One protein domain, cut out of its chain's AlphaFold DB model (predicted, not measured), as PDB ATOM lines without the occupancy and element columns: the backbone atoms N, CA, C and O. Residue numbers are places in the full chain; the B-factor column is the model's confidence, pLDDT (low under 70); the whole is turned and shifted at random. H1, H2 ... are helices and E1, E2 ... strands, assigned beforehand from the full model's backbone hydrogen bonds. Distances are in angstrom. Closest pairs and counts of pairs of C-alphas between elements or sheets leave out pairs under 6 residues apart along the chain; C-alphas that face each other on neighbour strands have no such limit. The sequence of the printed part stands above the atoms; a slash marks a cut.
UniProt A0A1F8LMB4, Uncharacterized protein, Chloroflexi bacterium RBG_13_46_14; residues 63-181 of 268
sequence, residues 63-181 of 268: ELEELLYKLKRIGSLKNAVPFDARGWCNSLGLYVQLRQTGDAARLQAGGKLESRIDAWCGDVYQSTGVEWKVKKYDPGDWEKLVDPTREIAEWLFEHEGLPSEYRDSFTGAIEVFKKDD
ATOM      1  N   GLU A  63     480.205 433.030 405.230       88.25
ATOM      2  CA  GLU A  63     478.754 432.894 405.443       88.25
ATOM      3  C   GLU A  63     478.403 432.610 406.914       88.25
ATOM      4  O   GLU A  63     477.496 433.221 407.487       88.25
ATOM      5  N   LEU A  64     479.127 431.685 407.553       90.75
ATOM      6  CA  LEU A  64     478.936 431.356 408.963       90.75
ATOM      7  C   LEU A  64     479.355 432.523 409.858       90.75
ATOM      8  O   LEU A  64     478.731 432.759 410.893       90.75
ATOM      9  N   GLU A  65     480.385 433.266 409.467       89.56
ATOM     10  CA  GLU A  65     480.792 434.486 410.151       89.56
ATOM     11  C   GLU A  65     479.686 435.550 410.095       89.56
ATOM     12  O   GLU A  65     479.283 436.063 411.145       89.56
ATOM     13  N   GLU A  66     479.114 435.823 408.918       90.62
ATOM     14  CA  GLU A  66     477.981 436.747 408.766       90.62
ATOM     15  C   GLU A  66     476.788 436.319 409.638       90.62
ATOM     16  O   GLU A  66     476.214 437.127 410.380       90.62
ATOM     17  N   LEU A  67     476.451 435.027 409.619       94.44
ATOM     18  CA  LEU A  67     475.402 434.448 410.454       94.44
ATOM     19  C   LEU A  67     475.672 434.679 411.951       94.44
ATOM     20  O   LEU A  67     474.777 435.098 412.694       94.44
ATOM     21  N   LEU A  68     476.904 434.453 412.411       93.19
ATOM     22  CA  LEU A  68     477.316 434.686 413.798       93.19
ATOM     23  C   LEU A  68     477.221 436.167 414.184       93.19
ATOM     24  O   LEU A  68     476.792 436.476 415.300       93.19
ATOM     25  N   TYR A  69     477.551 437.088 413.276       91.38
ATOM     26  CA  TYR A  69     477.370 438.524 413.490       91.38
ATOM     27  C   TYR A  69     475.896 438.904 413.649       91.38
ATOM     28  O   TYR A  69     475.548 439.596 414.616       91.38
ATOM     29  N   LYS A  70     475.014 438.411 412.771       94.44
ATOM     30  CA  LYS A  70     473.561 438.632 412.876       94.44
ATOM     31  C   LYS A  70     473.007 438.086 414.194       94.44
ATOM     32  O   LYS A  70     472.299 438.786 414.919       94.44
ATOM     33  N   LEU A  71     473.392 436.870 414.572       96.25
ATOM     34  CA  LEU A  71     472.971 436.242 415.826       96.25
ATOM     35  C   LEU A  71     473.512 436.968 417.067       96.25
ATOM     36  O   LEU A  71     472.778 437.155 418.041       96.25
ATOM     37  N   LYS A  72     474.768 437.434 417.042       94.12
ATOM     38  CA  LYS A  72     475.335 438.283 418.103       94.12
ATOM     39  C   LYS A  72     474.535 439.574 418.239       94.12
ATOM     40  O   LYS A  72     474.235 439.972 419.362       94.12
ATOM     41  N   ARG A  73     474.159 440.211 417.123       92.81
ATOM     42  CA  ARG A  73     473.325 441.422 417.119       92.81
ATOM     43  C   ARG A  73     471.973 441.169 417.783       92.81
ATOM     44  O   ARG A  73     471.640 441.901 418.712       92.81
ATOM     45  N   ILE A  74     471.262 440.106 417.399       95.94
ATOM     46  CA  ILE A  74     469.989 439.704 418.030       95.94
ATOM     47  C   ILE A  74     470.170 439.500 419.537       95.94
ATOM     48  O   ILE A  74     469.416 440.054 420.335       95.94
ATOM     49  N   GLY A  75     471.181 438.725 419.939       94.88
ATOM     50  CA  GLY A  75     471.459 438.446 421.347       94.88
ATOM     51  C   GLY A  75     471.753 439.710 422.162       94.88
ATOM     52  O   GLY A  75     471.255 439.846 423.278       94.88
ATOM     53  N   SER A  76     472.511 440.652 421.597       91.75
ATOM     54  CA  SER A  76     472.813 441.941 422.226       91.75
ATOM     55  C   SER A  76     471.570 442.819 422.383       91.75
ATOM     56  O   SER A  76     471.336 443.329 423.476       91.75
ATOM     57  N   LEU A  77     470.753 442.958 421.332       92.62
ATOM     58  CA  LEU A  77     469.508 443.736 421.374       92.62
ATOM     59  C   LEU A  77     468.523 443.139 422.385       92.62
ATOM     60  O   LEU A  77     468.011 443.840 423.253       92.62
ATOM     61  N   LYS A  78     468.356 441.812 422.360       94.00
ATOM     62  CA  LYS A  78     467.539 441.077 423.331       94.00
ATOM     63  C   LYS A  78     468.015 441.289 424.771       94.00
ATOM     64  O   LYS A  78     467.199 441.385 425.680       94.00
ATOM     65  N   ASN A  79     469.321 441.347 425.015       91.25
ATOM     66  CA  ASN A  79     469.835 441.607 426.360       91.25
ATOM     67  C   ASN A  79     469.618 443.065 426.805       91.25
ATOM     68  O   ASN A  79     469.563 443.311 428.010       91.25
ATOM     69  N   ALA A  80     469.475 444.002 425.865       88.50
ATOM     70  CA  ALA A  80     469.244 445.414 426.149       88.50
ATOM     71  C   ALA A  80     467.766 445.761 426.414       88.50
ATOM     72  O   ALA A  80     467.498 446.698 427.165       88.50
ATOM     73  N   VAL A  81     466.815 444.994 425.868       88.31
ATOM     74  CA  VAL A  81     465.379 445.201 426.139       88.31
ATOM     75  C   VAL A  81     464.950 444.679 427.527       88.31
ATOM     76  O   VAL A  81     465.568 443.732 428.054       88.31
ATOM     77  N   PRO A  82     463.881 445.258 428.120       86.44
ATOM     78  CA  PRO A  82     463.258 444.782 429.358       86.44
ATOM     79  C   PRO A  82     462.909 443.290 429.337       86.44
ATOM     80  O   PRO A  82     462.623 442.714 428.287       86.44
ATOM     81  N   PHE A  83     462.967 442.629 430.500       85.25
ATOM     82  CA  PHE A  83     462.859 441.168 430.604       85.25
ATOM     83  C   PHE A  83     461.540 440.607 430.048       85.25
ATOM     84  O   PHE A  83     461.544 439.575 429.376       85.25
ATOM     85  N   ASP A  84     460.438 441.304 430.289       84.19
ATOM     86  CA  ASP A  84     459.104 441.022 429.760       84.19
ATOM     87  C   ASP A  84     459.040 441.130 428.226       84.19
ATOM     88  O   ASP A  84     458.376 440.321 427.574       84.19
ATOM     89  N   ALA A  85     459.808 442.045 427.628       85.06
ATOM     90  CA  ALA A  85     459.908 442.199 426.179       85.06
ATOM     91  C   ALA A  85     460.763 441.108 425.501       85.06
ATOM     92  O   ALA A  85     460.530 440.756 424.342       85.06
ATOM     93  N   ARG A  86     461.720 440.490 426.215       89.19
ATOM     94  CA  ARG A  86     462.640 439.467 425.658       89.19
ATOM     95  C   ARG A  86     461.943 438.224 425.118       89.19
ATOM     96  O   ARG A  86     462.530 437.497 424.308       89.19
ATOM     97  N   GLY A  87     460.733 437.935 425.601       88.94
ATOM     98  CA  GLY A  87     459.911 436.831 425.113       88.94
ATOM     99  C   GLY A  87     459.570 436.990 423.631       88.94
ATOM    100  O   GLY A  87     459.683 436.023 422.873       88.94
ATOM    101  N   TRP A  88     459.270 438.221 423.209       91.69
ATOM    102  CA  TRP A  88     458.862 438.564 421.846       91.69
ATOM    103  C   TRP A  88     459.971 438.378 420.817       91.69
ATOM    104  O   TRP A  88     459.685 437.948 419.701       91.69
ATOM    105  N   CYS A  89     461.236 438.547 421.213       91.94
ATOM    106  CA  CYS A  89     462.391 438.219 420.372       91.94
ATOM    107  C   CYS A  89     462.438 436.748 419.927       91.94
ATOM    108  O   CYS A  89     463.195 436.430 419.025       91.94
ATOM    109  N   ASN A  90     461.687 435.834 420.556       92.44
ATOM    110  CA  ASN A  90     461.659 434.412 420.174       92.44
ATOM    111  C   ASN A  90     460.303 433.997 419.570       92.44
ATOM    112  O   ASN A  90     460.012 432.806 419.466       92.44
ATOM    113  N   SER A  91     459.450 434.959 419.200       92.50
ATOM    114  CA  SER A  91     458.074 434.726 418.719       92.50
ATOM    115  C   SER A  91     457.995 433.934 417.404       92.50
ATOM    116  O   SER A  91     457.012 433.221 417.166       92.50
ATOM    117  N   LEU A  92     459.063 433.990 416.600       92.19
ATOM    118  CA  LEU A  92     459.245 433.211 415.370       92.19
ATOM    119  C   LEU A  92     459.787 431.794 415.608       92.19
ATOM    120  O   LEU A  92     459.925 431.022 414.668       92.19
ATOM    121  N   GLY A  93     460.092 431.428 416.856       91.94
ATOM    122  CA  GLY A  93     460.631 430.111 417.203       91.94
ATOM    123  C   GLY A  93     462.156 429.996 417.121       91.94
ATOM    124  O   GLY A  93     462.687 428.935 417.452       91.94
ATOM    125  N   LEU A  94     462.862 431.075 416.761       96.12
ATOM    126  CA  LEU A  94     464.314 431.170 416.892       96.12
ATOM    127  C   LEU A  94     464.682 431.660 418.297       96.12
ATOM    128  O   LEU A  94     464.375 432.781 418.695       96.12
ATOM    129  N   TYR A  95     465.368 430.814 419.055       96.31
ATOM    130  CA  TYR A  95     465.833 431.125 420.400       96.31
ATOM    131  C   TYR A  95     467.301 431.498 420.344       96.31
ATOM    132  O   TYR A  95     468.144 430.629 420.151       96.31
ATOM    133  N   VAL A  96     467.605 432.779 420.548       96.75
ATOM    134  CA  VAL A  96     468.983 433.282 420.613       96.75
ATOM    135  C   VAL A  96     469.353 433.605 422.055       96.75
ATOM    136  O   VAL A  96     468.616 434.292 422.774       96.75
ATOM    137  N   GLN A  97     470.507 433.110 422.491       95.44
ATOM    138  CA  GLN A  97     471.068 433.365 423.804       95.44
ATOM    139  C   GLN A  97     472.535 433.779 423.687       95.44
ATOM    140  O   GLN A  97     473.391 432.989 423.298       95.44
ATOM    141  N   LEU A  98     472.814 435.019 424.088       94.62
ATOM    142  CA  LEU A  98     474.160 435.556 424.232       94.62
ATOM    143  C   LEU A  98     474.473 435.705 425.723       94.62
ATOM    144  O   LEU A  98     473.792 436.454 426.427       94.62
ATOM    145  N   ARG A  99     475.484 434.982 426.209       92.31
ATOM    146  CA  ARG A  99     475.993 435.089 427.585       92.31
ATOM    147  C   ARG A  99     477.401 435.658 427.549       92.31
ATOM    148  O   ARG A  99     478.236 435.147 426.810       92.31
ATOM    149  N   GLN A 100     477.664 436.676 428.357       87.81
ATOM    150  CA  GLN A 100     479.005 437.223 428.558       87.81
ATOM    151  C   GLN A 100     479.529 436.788 429.927       87.81
ATOM    152  O   GLN A 100     478.780 436.747 430.904       87.81
ATOM    153  N   THR A 101     480.795 436.394 429.995       82.50
ATOM    154  CA  THR A 101     481.472 435.980 431.228       82.50
ATOM    155  C   THR A 101     482.924 436.436 431.147       82.50
ATOM    156  O   THR A 101     483.730 435.811 430.461       82.50
ATOM    157  N   GLY A 102     483.240 437.547 431.822       82.56
ATOM    158  CA  GLY A 102     484.517 438.240 431.630       82.56
ATOM    159  C   GLY A 102     484.681 438.667 430.169       82.56
ATOM    160  O   GLY A 102     483.740 439.186 429.572       82.56
ATOM    161  N   ASP A 103     485.838 438.359 429.588       78.69
ATOM    162  CA  ASP A 103     486.181 438.693 428.198       78.69
ATOM    163  C   ASP A 103     485.657 437.684 427.165       78.69
ATOM    164  O   ASP A 103     485.838 437.862 425.959       78.69
ATOM    165  N   ALA A 104     484.995 436.617 427.619       81.00
ATOM    166  CA  ALA A 104     484.429 435.598 426.750       81.00
ATOM    167  C   ALA A 104     482.922 435.802 426.558       81.00
ATOM    168  O   ALA A 104     482.169 436.049 427.506       81.00
ATOM    169  N   ALA A 105     482.457 435.608 425.325       88.31
ATOM    170  CA  ALA A 105     481.036 435.544 425.012       88.31
ATOM    171  C   ALA A 105     480.676 434.178 424.426       88.31
ATOM    172  O   ALA A 105     481.329 433.688 423.507       88.31
ATOM    173  N   ARG A 106     479.603 433.574 424.935       93.50
ATOM    174  CA  ARG A 106     478.998 432.368 424.372       93.50
ATOM    175  C   ARG A 106     477.701 432.730 423.668       93.50
ATOM    176  O   ARG A 106     476.809 433.323 424.276       93.50
ATOM    177  N   LEU A 107     477.587 432.315 422.415       94.88
ATOM    178  CA  LEU A 107     476.412 432.482 421.576       94.88
ATOM    179  C   LEU A 107     475.791 431.113 421.290       94.88
ATOM    180  O   LEU A 107     476.458 430.206 420.799       94.88
ATOM    181  N   GLN A 108     474.504 430.972 421.587       96.38
ATOM    182  CA  GLN A 108     473.713 429.796 421.239       96.38
ATOM    183  C   GLN A 108     472.461 430.240 420.491       96.38
ATOM    184  O   GLN A 108     471.778 431.161 420.939       96.38
ATOM    185  N   ALA A 109     472.149 429.585 419.375       97.06
ATOM    186  CA  ALA A 109     470.899 429.815 418.657       97.06
ATOM    187  C   ALA A 109     470.304 428.518 418.101       97.06
ATOM    188  O   ALA A 109     471.023 427.539 417.895       97.06
ATOM    189  N   GLY A 110     468.988 428.486 417.899       95.94
ATOM    190  CA  GLY A 110     468.267 427.330 417.364       95.94
ATOM    191  C   GLY A 110     466.829 427.261 417.872       95.94
ATOM    192  O   GLY A 110     466.182 428.288 418.063       95.94
ATOM    193  N   GLY A 111     466.333 426.046 418.105       92.56
ATOM    194  CA  GLY A 111     465.010 425.826 418.686       92.56
ATOM    195  C   GLY A 111     465.006 425.944 420.214       92.56
ATOM    196  O   GLY A 111     466.052 426.012 420.857       92.56
ATOM    197  N   LYS A 112     463.809 425.900 420.815       88.69
ATOM    198  CA  LYS A 112     463.612 426.040 422.273       88.69
ATOM    199  C   LYS A 112     464.398 425.020 423.101       88.69
ATOM    200  O   LYS A 112     464.898 425.350 424.171       88.69
ATOM    201  N   LEU A 113     464.439 423.773 422.630       89.19
ATOM    202  CA  LEU A 113     465.029 422.636 423.348       89.19
ATOM    203  C   LEU A 113     466.404 422.239 422.805       89.19
ATOM    204  O   LEU A 113     467.177 421.582 423.497       89.19
ATOM    205  N   GLU A 114     466.719 422.641 421.574       90.38
ATOM    206  CA  GLU A 114     467.928 422.220 420.879       90.38
ATOM    207  C   GLU A 114     468.592 423.401 420.177       90.38
ATOM    208  O   GLU A 114     468.041 423.984 419.239       90.38
ATOM    209  N   SER A 115     469.822 423.717 420.589       93.38
ATOM    210  CA  SER A 115     470.662 424.652 419.844       93.38
ATOM    211  C   SER A 115     471.060 424.039 418.504       93.38
ATOM    212  O   SER A 115     471.402 422.861 418.434       93.38
ATOM    213  N   ARG A 116     471.042 424.831 417.439       94.81
ATOM    214  CA  ARG A 116     471.606 424.493 416.128       94.81
ATOM    215  C   ARG A 116     473.032 425.014 416.002       94.81
ATOM    216  O   ARG A 116     473.872 424.356 415.401       94.81
ATOM    217  N   ILE A 117     473.327 426.121 416.682       94.94
ATOM    218  CA  ILE A 117     474.663 426.701 416.771       94.94
ATOM    219  C   ILE A 117     475.086 426.915 418.231       94.94
ATOM    220  O   ILE A 117     474.272 427.268 419.088       94.94
ATOM    221  N   ASP A 118     476.360 426.655 418.523       94.31
ATOM    222  CA  ASP A 118     477.015 426.927 419.808       94.31
ATOM    223  C   ASP A 118     478.438 427.407 419.519       94.31
ATOM    224  O   ASP A 118     479.284 426.634 419.053       94.31
ATOM    225  N   ALA A 119     478.673 428.692 419.753       92.19
ATOM    226  CA  ALA A 119     479.904 429.376 419.404       92.19
ATOM    227  C   ALA A 119     480.432 430.196 420.581       92.19
ATOM    228  O   ALA A 119     479.677 430.696 421.420       92.19
ATOM    229  N   TRP A 120     481.749 430.336 420.622       90.94
ATOM    230  CA  TRP A 120     482.467 431.129 421.608       90.94
ATOM    231  C   TRP A 120     483.261 432.206 420.894       90.94
ATOM    232  O   TRP A 120     483.946 431.916 419.922       90.94
ATOM    233  N   CYS A 121     483.195 433.425 421.396       85.81
ATOM    234  CA  CYS A 121     484.088 434.503 421.015       85.81
ATOM    235  C   CYS A 121     485.048 434.731 422.184       85.81
ATOM    236  O   CYS A 121     484.592 434.948 423.311       85.81
ATOM    237  N   GLY A 122     486.352 434.633 421.918       69.81
ATOM    238  CA  GLY A 122     487.397 435.040 422.860       69.81
ATOM    239  C   GLY A 122     487.782 436.504 422.648       69.81
ATOM    240  O   GLY A 122     487.600 437.009 421.548       69.81
ATOM    241  N   ASP A 123     488.273 437.142 423.712       54.53
ATOM    242  CA  ASP A 123     488.859 438.488 423.762       54.53
ATOM    243  C   ASP A 123     488.142 439.575 422.945       54.53
ATOM    244  O   ASP A 123     488.457 439.858 421.792       54.53
ATOM    245  N   VAL A 124     487.225 440.292 423.601       52.69
ATOM    246  CA  VAL A 124     486.639 441.536 423.065       52.69
ATOM    247  C   VAL A 124     487.686 442.671 422.976       52.69
ATOM    248  O   VAL A 124     487.438 443.682 422.325       52.69
ATOM    249  N   TYR A 125     488.862 442.506 423.599       44.59
ATOM    250  CA  TYR A 125     489.850 443.570 423.811       44.59
ATOM    251  C   TYR A 125     490.971 443.689 422.768       44.59
ATOM    252  O   TYR A 125     491.683 444.695 422.788       44.59
ATOM    253  N   GLN A 126     491.145 442.739 421.843       41.03
ATOM    254  CA  GLN A 126     492.162 442.870 420.793       41.03
ATOM    255  C   GLN A 126     491.541 443.368 419.485       41.03
ATOM    256  O   GLN A 126     490.645 442.765 418.904       41.03
ATOM    257  N   SER A 127     492.042 444.513 419.031       41.84
ATOM    258  CA  SER A 127     491.617 445.335 417.893       41.84
ATOM    259  C   SER A 127     491.802 444.692 416.505       41.84
ATOM    260  O   SER A 127     491.885 445.402 415.504       41.84
ATOM    261  N   THR A 128     491.855 443.363 416.410       41.72
ATOM    262  CA  THR A 128     492.213 442.634 415.180       41.72
ATOM    263  C   THR A 128     491.310 441.430 414.900       41.72
ATOM    264  O   THR A 128     491.786 440.388 414.466       41.72
ATOM    265  N   GLY A 129     490.001 441.585 415.109       53.31
ATOM    266  CA  GLY A 129     488.993 440.630 414.637       53.31
ATOM    267  C   GLY A 129     488.375 439.779 415.745       53.31
ATOM    268  O   GLY A 129     489.042 439.304 416.657       53.31
ATOM    269  N   VAL A 130     487.057 439.609 415.666       63.00
ATOM    270  CA  VAL A 130     486.262 438.787 416.585       63.00
ATOM    271  C   VAL A 130     486.442 437.328 416.160       63.00
ATOM    272  O   VAL A 130     485.731 436.857 415.282       63.00
ATOM    273  N   GLU A 131     487.396 436.601 416.746       74.06
ATOM    274  CA  GLU A 131     487.617 435.201 416.362       74.06
ATOM    275  C   GLU A 131     486.562 434.285 417.008       74.06
ATOM    276  O   GLU A 131     486.552 434.033 418.223       74.06
ATOM    277  N   TRP A 132     485.660 433.758 416.180       85.12
ATOM    278  CA  TRP A 132     484.660 432.790 416.608       85.12
ATOM    279  C   TRP A 132     485.204 431.361 416.603       85.12
ATOM    280  O   TRP A 132     485.713 430.850 415.611       85.12
ATOM    281  N   LYS A 133     484.996 430.657 417.714       87.56
ATOM    282  CA  LYS A 133     485.224 429.218 417.859       87.56
ATOM    283  C   LYS A 133     483.880 428.507 417.898       87.56
ATOM    284  O   LYS A 133     483.190 428.506 418.921       87.56
ATOM    285  N   VAL A 134     483.507 427.889 416.780       88.81
ATOM    286  CA  VAL A 134     482.226 427.190 416.626       88.81
ATOM    287  C   VAL A 134     482.368 425.730 417.057       88.81
ATOM    288  O   VAL A 134     483.075 424.932 416.443       88.81
ATOM    289  N   LYS A 135     481.683 425.370 418.148       88.50
ATOM    290  CA  LYS A 135     481.637 423.999 418.682       88.50
ATOM    291  C   LYS A 135     480.569 423.160 417.985       88.50
ATOM    292  O   LYS A 135     480.697 421.945 417.864       88.50
ATOM    293  N   LYS A 136     479.470 423.800 417.592       90.06
ATOM    294  CA  LYS A 136     478.330 423.155 416.951       90.06
ATOM    295  C   LYS A 136     477.764 424.100 415.909       90.06
ATOM    296  O   LYS A 136     477.503 425.250 416.233       90.06
ATOM    297  N   TYR A 137     477.538 423.570 414.719       93.06
ATOM    298  CA  TYR A 137     476.724 424.167 413.672       93.06
ATOM    299  C   TYR A 137     475.959 423.036 412.982       93.06
ATOM    300  O   TYR A 137     476.545 421.984 412.706       93.06
ATOM    301  N   ASP A 138     474.651 423.206 412.835       92.25
ATOM    302  CA  ASP A 138     473.729 422.301 412.152       92.25
ATOM    303  C   ASP A 138     472.880 423.162 411.205       92.25
ATOM    304  O   ASP A 138     471.923 423.783 411.683       92.25
ATOM    305  N   PRO A 139     473.233 423.250 409.909       91.81
ATOM    306  CA  PRO A 139     472.516 424.102 408.965       91.81
ATOM    307  C   PRO A 139     471.074 423.630 408.752       91.81
ATOM    308  O   PRO A 139     470.748 422.460 408.986       91.81
ATOM    309  N   GLY A 140     470.192 424.535 408.325       92.06
ATOM    310  CA  GLY A 140     468.801 424.201 408.008       92.06
ATOM    311  C   GLY A 140     467.851 425.397 408.018       92.06
ATOM    312  O   GLY A 140     468.263 426.542 408.154       92.06
ATOM    313  N   ASP A 141     466.545 425.126 407.948       91.69
ATOM    314  CA  ASP A 141     465.511 426.163 407.771       91.69
ATOM    315  C   ASP A 141     465.456 427.231 408.875       91.69
ATOM    316  O   ASP A 141     464.891 428.302 408.674       91.69
ATOM    317  N   TRP A 142     466.061 426.973 410.035       94.69
ATOM    318  CA  TRP A 142     466.131 427.948 411.123       94.69
ATOM    319  C   TRP A 142     466.931 429.206 410.747       94.69
ATOM    320  O   TRP A 142     466.688 430.262 411.325       94.69
ATOM    321  N   GLU A 143     467.855 429.116 409.787       95.06
ATOM    322  CA  GLU A 143     468.668 430.245 409.311       95.06
ATOM    323  C   GLU A 143     467.805 431.319 408.647       95.06
ATOM    324  O   GLU A 143     468.042 432.509 408.838       95.06
ATOM    325  N   LYS A 144     466.725 430.909 407.969       94.62
ATOM    326  CA  LYS A 144     465.745 431.820 407.354       94.62
ATOM    327  C   LYS A 144     465.038 432.694 408.390       94.62
ATOM    328  O   LYS A 144     464.583 433.786 408.074       94.62
ATOM    329  N   LEU A 145     464.976 432.242 409.644       95.81
ATOM    330  CA  LEU A 145     464.353 432.989 410.734       95.81
ATOM    331  C   LEU A 145     465.266 434.079 411.303       95.81
ATOM    332  O   LEU A 145     464.802 434.885 412.106       95.81
ATOM    333  N   VAL A 146     466.551 434.117 410.942       96.25
ATOM    334  CA  VAL A 146     467.535 435.028 411.548       96.25
ATOM    335  C   VAL A 146     467.222 436.480 411.218       96.25
ATOM    336  O   VAL A 146     467.105 437.290 412.134       96.25
ATOM    337  N   ASP A 147     467.044 436.806 409.940       95.44
ATOM    338  CA  ASP A 147     466.741 438.171 409.504       95.44
ATOM    339  C   ASP A 147     465.407 438.708 410.064       95.44
ATOM    340  O   ASP A 147     465.441 439.760 410.706       95.44
ATOM    341  N   PRO A 148     464.264 437.997 409.985       94.94
ATOM    342  CA  PRO A 148     463.018 438.492 410.577       94.94
ATOM    343  C   PRO A 148     463.072 438.528 412.117       94.94
ATOM    344  O   PRO A 148     462.479 439.401 412.751       94.94
ATOM    345  N   THR A 149     463.840 437.639 412.763       96.38
ATOM    346  CA  THR A 149     464.076 437.729 414.218       96.38
ATOM    347  C   THR A 149     464.917 438.956 414.576       96.38
ATOM    348  O   THR A 149     464.696 439.574 415.620       96.38
ATOM    349  N   ARG A 150     465.876 439.331 413.722       95.69
ATOM    350  CA  ARG A 150     466.647 440.568 413.865       95.69
ATOM    351  C   ARG A 150     465.750 441.789 413.729       95.69
ATOM    352  O   ARG A 150     465.830 442.638 414.606       95.69
ATOM    353  N   GLU A 151     464.868 441.836 412.734       94.31
ATOM    354  CA  GLU A 151     463.903 442.936 412.569       94.31
ATOM    355  C   GLU A 151     463.018 443.109 413.811       94.31
ATOM    356  O   GLU A 151     462.859 444.217 414.315       94.31
ATOM    357  N   ILE A 152     462.515 442.008 414.380       94.19
ATOM    358  CA  ILE A 152     461.776 442.023 415.653       94.19
ATOM    359  C   ILE A 152     462.632 442.574 416.794       94.19
ATOM    360  O   ILE A 152     462.160 443.389 417.585       94.19
ATOM    361  N   ALA A 153     463.874 442.106 416.928       94.62
ATOM    362  CA  ALA A 153     464.759 442.538 418.003       94.62
ATOM    363  C   ALA A 153     465.141 444.020 417.876       94.62
ATOM    364  O   ALA A 153     465.245 444.698 418.894       94.62
ATOM    365  N   GLU A 154     465.336 444.512 416.653       93.31
ATOM    366  CA  GLU A 154     465.599 445.921 416.352       93.31
ATOM    367  C   GLU A 154     464.376 446.774 416.670       93.31
ATOM    368  O   GLU A 154     464.500 447.709 417.452       93.31
ATOM    369  N   TRP A 155     463.189 446.381 416.204       93.06
ATOM    370  CA  TRP A 155     461.948 447.091 416.510       93.06
ATOM    371  C   TRP A 155     461.686 447.157 418.020       93.06
ATOM    372  O   TRP A 155     461.402 448.224 418.551       93.06
ATOM    373  N   LEU A 156     461.821 446.043 418.746       91.81
ATOM    374  CA  LEU A 156     461.625 446.026 420.203       91.81
ATOM    375  C   LEU A 156     462.671 446.869 420.935       91.81
ATOM    376  O   LEU A 156     462.373 447.446 421.975       91.81
ATOM    377  N   PHE A 157     463.900 446.918 420.423       88.50
ATOM    378  CA  PHE A 157     464.952 447.752 420.990       88.50
ATOM    379  C   PHE A 157     464.687 449.241 420.753       88.50
ATOM    380  O   PHE A 157     464.797 450.024 421.692       88.50
ATOM    381  N   GLU A 158     464.294 449.621 419.536       87.44
ATOM    382  CA  GLU A 158     463.951 450.999 419.163       87.44
ATOM    383  C   GLU A 158     462.788 451.563 419.982       87.44
ATOM    384  O   GLU A 158     462.756 452.759 420.257       87.44
ATOM    385  N   HIS A 159     461.862 450.703 420.409       84.81
ATOM    386  CA  HIS A 159     460.667 451.092 421.159       84.81
ATOM    387  C   HIS A 159     460.729 450.730 422.649       84.81
ATOM    388  O   HIS A 159     459.705 450.739 423.327       84.81
ATOM    389  N   GLU A 160     461.920 450.392 423.161       84.50
ATOM    390  CA  GLU A 160     462.166 450.051 424.571       84.50
ATOM    391  C   GLU A 160     461.283 448.907 425.119       84.50
ATOM    392  O   GLU A 160     461.109 448.754 426.328       84.50
ATOM    393  N   GLY A 161     460.747 448.058 424.242       87.94
ATOM    394  CA  GLY A 161     459.817 446.989 424.580       87.94
ATOM    395  C   GLY A 161     458.668 446.870 423.583       87.94
ATOM    396  O   GLY A 161     458.765 447.302 422.436       87.94
ATOM    397  N   LEU A 162     457.577 446.235 424.019       87.00
ATOM    398  CA  LEU A 162     456.336 446.144 423.250       87.00
ATOM    399  C   LEU A 162     455.253 446.981 423.943       87.00
ATOM    400  O   LEU A 162     454.711 446.521 424.954       87.00
ATOM    401  N   PRO A 163     454.914 448.172 423.421       85.00
ATOM    402  CA  PRO A 163     453.837 448.972 423.987       85.00
ATOM    403  C   PRO A 163     452.498 448.238 423.874       85.00
ATOM    404  O   PRO A 163     452.240 447.506 422.911       85.00
ATOM    405  N   SER A 164     451.639 448.426 424.874       83.62
ATOM    406  CA  SER A 164     450.377 447.695 425.017       83.62
ATOM    407  C   SER A 164     449.451 447.828 423.807       83.62
ATOM    408  O   SER A 164     448.838 446.852 423.385       83.62
ATOM    409  N   GLU A 165     449.410 449.016 423.219       83.94
ATOM    410  CA  GLU A 165     448.585 449.401 422.080       83.94
ATOM    411  C   GLU A 165     449.023 448.741 420.763       83.94
ATOM    412  O   GLU A 165     448.212 448.590 419.852       83.94
ATOM    413  N   TYR A 166     450.275 448.280 420.671       85.00
ATOM    414  CA  TYR A 166     450.790 447.579 419.491       85.00
ATOM    415  C   TYR A 166     450.809 446.065 419.659       85.00
ATOM    416  O   TYR A 166     451.149 445.363 418.712       85.00
ATOM    417  N   ARG A 167     450.424 445.533 420.826       86.06
ATOM    418  CA  ARG A 167     450.522 444.098 421.124       86.06
ATOM    419  C   ARG A 167     449.747 443.227 420.137       86.06
ATOM    420  O   ARG A 167     450.280 442.217 419.673       86.06
ATOM    421  N   ASP A 168     448.527 443.630 419.796       84.38
ATOM    422  CA  ASP A 168     447.661 442.878 418.885       84.38
ATOM    423  C   ASP A 168     448.176 442.957 417.446       84.38
ATOM    424  O   ASP A 168     448.330 441.932 416.784       84.38
ATOM    425  N   SER A 169     448.550 444.157 416.990       85.62
ATOM    426  CA  SER A 169     449.146 444.383 415.668       85.62
ATOM    427  C   SER A 169     450.465 443.626 415.496       85.62
ATOM    428  O   SER A 169     450.704 443.008 414.459       85.62
ATOM    429  N   PHE A 170     451.308 443.623 416.529       89.69
ATOM    430  CA  PHE A 170     452.565 442.883 416.555       89.69
ATOM    431  C   PHE A 170     452.308 441.377 416.493       89.69
ATOM    432  O   PHE A 170     452.920 440.679 415.692       89.69
ATOM    433  N   THR A 171     451.355 440.872 417.281       89.75
ATOM    434  CA  THR A 171     450.962 439.454 417.252       89.75
ATOM    435  C   THR A 171     450.427 439.057 415.876       89.75
ATOM    436  O   THR A 171     450.850 438.037 415.333       89.75
ATOM    437  N   GLY A 172     449.587 439.895 415.265       86.12
ATOM    438  CA  GLY A 172     449.101 439.706 413.900       86.12
ATOM    439  C   GLY A 172     450.234 439.647 412.872       86.12
ATOM    440  O   GLY A 172     450.236 438.760 412.022       86.12
ATOM    441  N   ALA A 173     451.247 440.513 412.983       88.00
ATOM    442  CA  ALA A 173     452.421 440.485 412.108       88.00
ATOM    443  C   ALA A 173     453.199 439.159 412.205       88.00
ATOM    444  O   ALA A 173     453.625 438.612 411.186       88.00
ATOM    445  N   ILE A 174     453.337 438.606 413.415       90.62
ATOM    446  CA  ILE A 174     453.954 437.288 413.633       90.62
ATOM    447  C   ILE A 174     453.125 436.167 412.995       90.62
ATOM    448  O   ILE A 174     453.686 435.235 412.416       90.62
ATOM    449  N   GLU A 175     451.799 436.220 413.104       90.19
ATOM    450  CA  GLU A 175     450.915 435.219 412.500       90.19
ATOM    451  C   GLU A 175     450.918 435.273 410.972       90.19
ATOM    452  O   GLU A 175     450.910 434.219 410.334       90.19
ATOM    453  N   VAL A 176     450.968 436.473 410.388       88.00
ATOM    454  CA  VAL A 176     451.102 436.664 408.937       88.00
ATOM    455  C   VAL A 176     452.434 436.104 408.456       88.00
ATOM    456  O   VAL A 176     452.440 435.318 407.516       88.00
ATOM    457  N   PHE A 177     453.542 436.395 409.142       90.56
ATOM    458  CA  PHE A 177     454.838 435.808 408.791       90.56
ATOM    459  C   PHE A 177     454.794 434.272 408.797       90.56
ATOM    460  O   PHE A 177     455.276 433.632 407.872       90.56
ATOM    461  N   LYS A 178     454.146 433.655 409.793       87.94
ATOM    462  CA  LYS A 178     454.016 432.187 409.862       87.94
ATOM    463  C   LYS A 178     453.202 431.574 408.717       87.94
ATOM    464  O   LYS A 178     453.338 430.376 408.482       87.94
ATOM    465  N   LYS A 179     452.335 432.349 408.059       87.81
ATOM    466  CA  LYS A 179     451.501 431.892 406.936       87.81
ATOM    467  C   LYS A 179     452.137 432.208 405.584       87.81
ATOM    468  O   LYS A 179     452.175 431.336 404.722       87.81
ATOM    469  N   ASP A 180     452.653 433.424 405.446       87.12
ATOM    470  CA  ASP A 180     452.985 434.034 404.158       87.12
ATOM    471  C   ASP A 180     454.483 434.374 404.014       87.12
ATOM    472  O   ASP A 180     454.880 434.930 402.994       87.12
ATOM    473  N   ASP A 181     455.310 434.080 405.027       87.50
ATOM    474  CA  ASP A 181     456.759 434.365 405.083       87.50
ATOM    475  C   ASP A 181     457.109 435.859 404.897       87.50
ATOM    476  O   ASP A 181     458.214 436.234 404.513       87.50
TER     477      ASP A 181
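What this domain is: This is residues 63 to 181 of the 268 residues of an uncharacterized protein of Chloroflexi bacterium RBG_13_46_14 (UniProt A0A1F8LMB4). A four-stranded wall, E1 to E4, has H1 running across one face and H3 next to H1, reaching the sheet with part of its length; the other face is bare. Short H2 packs on H1 and H3, while H4 stands off beyond them at one end of the longest axis. The 119 printed residues, class mixed, run H1 H2 E1 E2 E3 E4 H3 H4; the antiparallel sheet, order E1 - E2 - E3 - E4, is a meander, each strand the neighbour of the one before, and with H1 and H3 makes two layers. The whole is compact, with a radius of gyration of the C-alphas of 14.8 A, and spans 44 by 29 by 24 A.

How they stand to each other: E1, residues 95 to 101, and E2, 104 to 110, form a hairpin; N 97 and O 108 are 2.8 A apart, within hydrogen-bond range. E2 and E3, 115 to 121, form another, with N 107 and O 119 at 2.8 A; E3 and E4, 132 to 137, a third, with N 120 and O 133 at 2.9 A. H1, residues 63 to 80, is on the sheet at a height over the sheet of 8.3 A, across the strands; its closest C-alphas to E1 are Gly 75 and Leu 98, 4.9 A. H3, 141 to 158, touches H1, closest C-alphas Ile 74 and Arg 150, 5.4 A. H2, 85 to 90, touches H3 at Cys 89 and Ala 153, closest C-alphas, 5.5 A. H4, 164 to 180, is apart from H3. H1 has every O i to N i+4 pair within hydrogen-bond range; H3 has 10 of 14, H4 11 of 13, H2 0 of 2 but 2 of 3 O i to N i+3.

Where its parts are: H1 is 26.0 A long from C-alpha 63 at (478.754, 432.894, 405.443), H3 27.4 A, H4 25.1 A to C-alpha 180 at (452.985, 434.034, 404.158). E2 spans 20.4 A.

The domain as a whole: The C-alphas of Thr 128 and Asp 168 are farthest apart, 44.7 A. The printed part has no cut and no long link; residues 122 to 130 have pLDDT under 70.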